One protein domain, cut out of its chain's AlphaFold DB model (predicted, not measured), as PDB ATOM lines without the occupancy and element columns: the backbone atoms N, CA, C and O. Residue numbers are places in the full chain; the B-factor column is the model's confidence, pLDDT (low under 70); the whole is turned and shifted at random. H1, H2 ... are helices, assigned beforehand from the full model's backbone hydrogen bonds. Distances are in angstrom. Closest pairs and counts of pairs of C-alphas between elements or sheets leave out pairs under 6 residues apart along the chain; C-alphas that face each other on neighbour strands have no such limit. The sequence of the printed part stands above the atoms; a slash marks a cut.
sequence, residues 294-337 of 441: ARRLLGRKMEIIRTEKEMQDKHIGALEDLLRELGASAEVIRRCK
ATOM      1  N   ALA A 294     419.954 401.378 454.978       55.91
ATOM      2  CA  ALA A 294     419.605 401.202 456.390       55.91
ATOM      3  C   ALA A 294     420.687 400.415 457.155       55.91
ATOM      4  O   ALA A 294     421.146 400.859 458.205       55.91
ATOM      5  N   ARG A 295     421.194 399.312 456.579       54.44
ATOM      6  CA  ARG A 295     422.294 398.519 457.168       54.44
ATOM      7  C   ARG A 295     423.578 399.332 457.381       54.44
ATOM      8  O   ARG A 295     424.188 399.223 458.438       54.44
ATOM      9  N   ARG A 296     423.970 400.189 456.427       62.88
ATOM     10  CA  ARG A 296     425.131 401.098 456.590       62.88
ATOM     11  C   ARG A 296     424.910 402.136 457.693       62.88
ATOM     12  O   ARG A 296     425.858 402.515 458.374       62.88
ATOM     13  N   LEU A 297     423.674 402.603 457.865       57.72
ATOM     14  CA  LEU A 297     423.322 403.575 458.897       57.72
ATOM     15  C   LEU A 297     423.396 402.963 460.300       57.72
ATOM     16  O   LEU A 297     424.015 403.547 461.186       57.72
ATOM     17  N   LEU A 298     422.832 401.762 460.473       57.50
ATOM     18  CA  LEU A 298     422.935 400.999 461.718       57.50
ATOM     19  C   LEU A 298     424.390 400.620 462.025       57.50
ATOM     20  O   LEU A 298     424.804 400.769 463.167       57.50
ATOM     21  N   GLY A 299     425.184 400.229 461.021       60.25
ATOM     22  CA  GLY A 299     426.618 399.965 461.193       60.25
ATOM     23  C   GLY A 299     427.384 401.168 461.756       60.25
ATOM     24  O   GLY A 299     428.093 401.026 462.746       60.25
ATOM     25  N   ARG A 300     427.170 402.376 461.208       55.78
ATOM     26  CA  ARG A 300     427.768 403.611 461.756       55.78
ATOM     27  C   ARG A 300     427.320 403.896 463.196       55.78
ATOM     28  O   ARG A 300     428.149 404.278 464.014       55.78
ATOM     29  N   LYS A 301     426.036 403.697 463.524       59.56
ATOM     30  CA  LYS A 301     425.529 403.879 464.899       59.56
ATOM     31  C   LYS A 301     426.117 402.854 465.880       59.56
ATOM     32  O   LYS A 301     426.442 403.224 467.003       59.56
ATOM     33  N   MET A 302     426.280 401.601 465.451       60.31
ATOM     34  CA  MET A 302     426.911 400.534 466.236       60.31
ATOM     35  C   MET A 302     428.363 400.885 466.575       60.31
ATOM     36  O   MET A 302     428.766 400.741 467.724       60.31
ATOM     37  N   GLU A 303     429.117 401.409 465.604       67.50
ATOM     38  CA  GLU A 303     430.514 401.817 465.799       67.50
ATOM     39  C   GLU A 303     430.644 402.991 466.781       67.50
ATOM     40  O   GLU A 303     431.452 402.946 467.703       67.50
ATOM     41  N   ILE A 304     429.786 404.009 466.661       73.38
ATOM     42  CA  ILE A 304     429.773 405.147 467.596       73.38
ATOM     43  C   ILE A 304     429.499 404.664 469.028       73.38
ATOM     44  O   ILE A 304     430.286 404.954 469.927       73.38
ATOM     45  N   ILE A 305     428.451 403.857 469.240       73.06
ATOM     46  CA  ILE A 305     428.120 403.300 470.565       73.06
ATOM     47  C   ILE A 305     429.251 402.398 471.088       73.06
ATOM     48  O   ILE A 305     429.522 402.379 472.289       73.06
ATOM     49  N   ARG A 306     429.939 401.667 470.202       76.94
ATOM     50  CA  ARG A 306     431.104 400.856 470.560       76.94
ATOM     51  C   ARG A 306     432.254 401.723 471.073       76.94
ATOM     52  O   ARG A 306     432.763 401.445 472.155       76.94
ATOM     53  N   THR A 307     432.630 402.777 470.348       77.12
ATOM     54  CA  THR A 307     433.706 403.692 470.771       77.12
ATOM     55  C   THR A 307     433.364 404.438 472.066       77.12
ATOM     56  O   THR A 307     434.220 404.555 472.942       77.12
ATOM     57  N   GLU A 308     432.103 404.853 472.247       77.31
ATOM     58  CA  GLU A 308     431.598 405.448 473.494       77.31
ATOM     59  C   GLU A 308     431.744 404.465 474.671       77.31
ATOM     60  O   GLU A 308     432.281 404.827 475.720       77.31
ATOM     61  N   LYS A 309     431.363 403.194 474.477       74.62
ATOM     62  CA  LYS A 309     431.539 402.134 475.482       74.62
ATOM     63  C   LYS A 309     433.014 401.884 475.804       74.62
ATOM     64  O   LYS A 309     433.367 401.820 476.974       74.62
ATOM     65  N   GLU A 310     433.878 401.761 474.798       83.12
ATOM     66  CA  GLU A 310     435.317 401.534 474.999       83.12
ATOM     67  C   GLU A 310     435.990 402.714 475.728       83.12
ATOM     68  O   GLU A 310     436.918 402.509 476.512       83.12
ATOM     69  N   MET A 311     435.504 403.946 475.536       79.06
ATOM     70  CA  MET A 311     435.958 405.128 476.278       79.06
ATOM     71  C   MET A 311     435.444 405.157 477.729       79.06
ATOM     72  O   MET A 311     436.179 405.577 478.625       79.06
ATOM     73  N   GLN A 312     434.216 404.690 477.978       78.31
ATOM     74  CA  GLN A 312     433.672 404.530 479.333       78.31
ATOM     75  C   GLN A 312     434.371 403.399 480.100       78.31
ATOM     76  O   GLN A 312     434.766 403.610 481.244       78.31
ATOM     77  N   ASP A 313     434.608 402.243 479.472       81.88
ATOM     78  CA  ASP A 313     435.342 401.118 480.072       81.88
ATOM     79  C   ASP A 313     436.778 401.540 480.465       81.88
ATOM     80  O   ASP A 313     437.256 401.173 481.539       81.88
ATOM     81  N   LYS A 314     437.445 402.382 479.656       86.31
ATOM     82  CA  LYS A 314     438.758 402.975 479.990       86.31
ATOM     83  C   LYS A 314     438.699 403.963 481.159       86.31
ATOM     84  O   LYS A 314     439.567 403.906 482.026       86.31
ATOM     85  N   HIS A 315     437.695 404.843 481.211       83.44
ATOM     86  CA  HIS A 315     437.499 405.749 482.353       83.44
ATOM     87  C   HIS A 315     437.231 404.987 483.652       83.44
ATOM     88  O   HIS A 315     437.763 405.349 484.696       83.44
ATOM     89  N   ILE A 316     436.429 403.922 483.580       84.75
ATOM     90  CA  ILE A 316     436.155 403.038 484.713       84.75
ATOM     91  C   ILE A 316     437.455 402.362 485.172       84.75
ATOM     92  O   ILE A 316     437.744 402.404 486.361       84.75
ATOM     93  N   GLY A 317     438.277 401.840 484.252       83.62
ATOM     94  CA  GLY A 317     439.595 401.282 484.577       83.62
ATOM     95  C   GLY A 317     440.515 402.279 485.292       83.62
ATOM     96  O   GLY A 317     440.958 402.008 486.401       83.62
ATOM     97  N   ALA A 318     440.709 403.473 484.724       87.25
ATOM     98  CA  ALA A 318     441.545 404.513 485.336       87.25
ATOM     99  C   ALA A 318     441.035 404.961 486.723       87.25
ATOM    100  O   ALA A 318     441.829 405.256 487.615       87.25
ATOM    101  N   LEU A 319     439.713 404.987 486.928       83.19
ATOM    102  CA  LEU A 319     439.113 405.288 488.230       83.19
ATOM    103  C   LEU A 319     439.281 404.129 489.230       83.19
ATOM    104  O   LEU A 319     439.478 404.377 490.418       83.19
ATOM    105  N   GLU A 320     439.229 402.873 488.775       82.69
ATOM    106  CA  GLU A 320     439.547 401.699 489.601       82.69
ATOM    107  C   GLU A 320     441.015 401.692 490.043       82.69
ATOM    108  O   GLU A 320     441.288 401.340 491.190       82.69
ATOM    109  N   ASP A 321     441.937 402.105 489.173       86.00
ATOM    110  CA  ASP A 321     443.366 402.187 489.481       86.00
ATOM    111  C   ASP A 321     443.658 403.305 490.498       86.00
ATOM    112  O   ASP A 321     444.272 403.038 491.530       86.00
ATOM    113  N   LEU A 322     443.091 404.507 490.320       84.88
ATOM    114  CA  LEU A 322     443.168 405.593 491.315       84.88
ATOM    115  C   LEU A 322     442.596 405.190 492.689       84.88
ATOM    116  O   LEU A 322     443.153 405.533 493.732       84.88
ATOM    117  N   LEU A 323     441.489 404.440 492.715       80.50
ATOM    118  CA  LEU A 323     440.913 403.930 493.967       80.50
ATOM    119  C   LEU A 323     441.814 402.878 494.637       80.50
ATOM    120  O   LEU A 323     441.852 402.813 495.867       80.50
ATOM    121  N   ARG A 324     442.556 402.077 493.860       81.25
ATOM    122  CA  ARG A 324     443.556 401.130 494.385       81.25
ATOM    123  C   ARG A 324     444.777 401.849 494.955       81.25
ATOM    124  O   ARG A 324     445.228 401.468 496.030       81.25
ATOM    125  N   GLU A 325     445.276 402.887 494.284       86.00
ATOM    126  CA  GLU A 325     446.391 403.718 494.772       86.00
ATOM    127  C   GLU A 325     446.057 404.405 496.105       86.00
ATOM    128  O   GLU A 325     446.893 404.460 497.005       86.00
ATOM    129  N   LEU A 326     444.804 404.837 496.283       83.94
ATOM    130  CA  LEU A 326     444.284 405.388 497.543       83.94
ATOM    131  C   LEU A 326     443.971 404.320 498.619       83.94
ATOM    132  O   LEU A 326     443.414 404.646 499.667       83.94
ATOM    133  N   GLY A 327     444.317 403.049 498.386       79.75
ATOM    134  CA  GLY A 327     444.204 401.967 499.369       79.75
ATOM    135  C   GLY A 327     442.813 401.334 499.512       79.75
ATOM    136  O   GLY A 327     442.567 400.618 500.486       79.75
ATOM    137  N   ALA A 328     441.881 401.561 498.579       76.75
ATOM    138  CA  ALA A 328     440.547 400.969 498.662       76.75
ATOM    139  C   ALA A 328     440.562 399.455 498.372       76.75
ATOM    140  O   ALA A 328     441.071 398.989 497.353       76.75
ATOM    141  N   SER A 329     439.922 398.670 499.246       76.00
ATOM    142  CA  SER A 329     439.763 397.225 499.046       76.00
ATOM    143  C   SER A 329     438.924 396.911 497.799       76.00
ATOM    144  O   SER A 329     437.856 397.493 497.584       76.00
ATOM    145  N   ALA A 330     439.365 395.924 497.013       75.00
ATOM    146  CA  ALA A 330     438.731 395.515 495.757       75.00
ATOM    147  C   ALA A 330     437.241 395.135 495.897       75.00
ATOM    148  O   ALA A 330     436.468 395.298 494.953       75.00
ATOM    149  N   GLU A 331     436.807 394.676 497.076       73.38
ATOM    150  CA  GLU A 331     435.397 394.371 497.355       73.38
ATOM    151  C   GLU A 331     434.516 395.633 497.432       73.38
ATOM    152  O   GLU A 331     433.347 395.585 497.052       73.38
ATOM    153  N   VAL A 332     435.062 396.776 497.862       74.31
ATOM    154  CA  VAL A 332     434.341 398.063 497.870       74.31
ATOM    155  C   VAL A 332     434.187 398.574 496.439       74.31
ATOM    156  O   VAL A 332     433.075 398.871 496.006       74.31
ATOM    157  N   ILE A 333     435.276 398.547 495.662       75.00
ATOM    158  CA  ILE A 333     435.288 398.910 494.236       75.00
ATOM    159  C   ILE A 333     434.268 398.063 493.448       75.00
ATOM    160  O   ILE A 333     433.489 398.585 492.648       75.00
ATOM    161  N   ARG A 334     434.184 396.754 493.735       72.38
ATOM    162  CA  ARG A 334     433.206 395.840 493.120       72.38
ATOM    163  C   ARG A 334     431.747 396.212 493.419       72.38
ATOM    164  O   ARG A 334     430.887 395.960 492.577       72.38
ATOM    165  N   ARG A 335     431.451 396.808 494.581       73.19
ATOM    166  CA  ARG A 335     430.098 397.273 494.955       73.19
ATOM    167  C   ARG A 335     429.703 398.579 494.266       73.19
ATOM    168  O   ARG A 335     428.512 398.799 494.067       73.19
ATOM    169  N   CYS A 336     430.672 399.401 493.869       68.00
ATOM    170  CA  CYS A 336     430.434 400.639 493.122       68.00
ATOM    171  C   CYS A 336     430.108 400.405 491.635       68.00
ATOM    172  O   CYS A 336     429.554 401.295 490.990       68.00
ATOM    173  N   LYS A 337     430.410 399.224 491.070       73.31
ATOM    174  CA  LYS A 337     430.075 398.918 489.670       73.31
ATOM    175  C   LYS A 337     428.554 398.882 489.446       73.31
ATOM    176  O   LYS A 337     427.848 398.191 490.187       73.31
TER     177      LYS A 337
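This is residues 294 to 337 of the 441 residues of the protein "Hydrogen voltage-gated channel 1" of Clonorchis sinensis (UniProt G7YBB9). One long, straight helix, H1, makes the length of a rod, and after its last residue, Glu 325, the backbone folds back through a tight turn into a short helix, H2, set over the last turns of H1 like the barb of a hook. The first part of H1, residues 294 to 315, stands free. The printed part has 44 residues with two named helices, H1 then H2, and no named strand; the class is all helix. It is extended, with a radius of gyration of the C-alphas of 15.6 A and spans of 49 by 16 by 8 A.

Find C-alpha 294 at (419.605, 401.202, 456.390); from there H1, residues 294 to 325, runs 46.9 A to C-alpha 325 at (446.391, 403.718, 494.772). Then look for H2, residues 330 to 336, 10.1 A long, ending at C-alpha 336 at (430.434, 400.639, 493.122).

Look at residues 320 to 324 of H1, which alone touch H2. They only just touch, with 3 pairs of C-alphas within 8 A; the closest C-alphas, those of Glu 320 and Ile 333, are 6.9 A apart. The helices run opposite ways at a steep tilt of 47 degrees. In H1 and H2 every O i to N i+4 pair is within hydrogen-bond range.

The C-alphas farthest apart, those of Ala 294 and Gly 327, are 49.5 A apart. The printed part has no cut, and the link from H1 to H2 is tight. Mean pLDDT of the printed part is 74.5; look for values under 70 at residues 294 to 303 and 336.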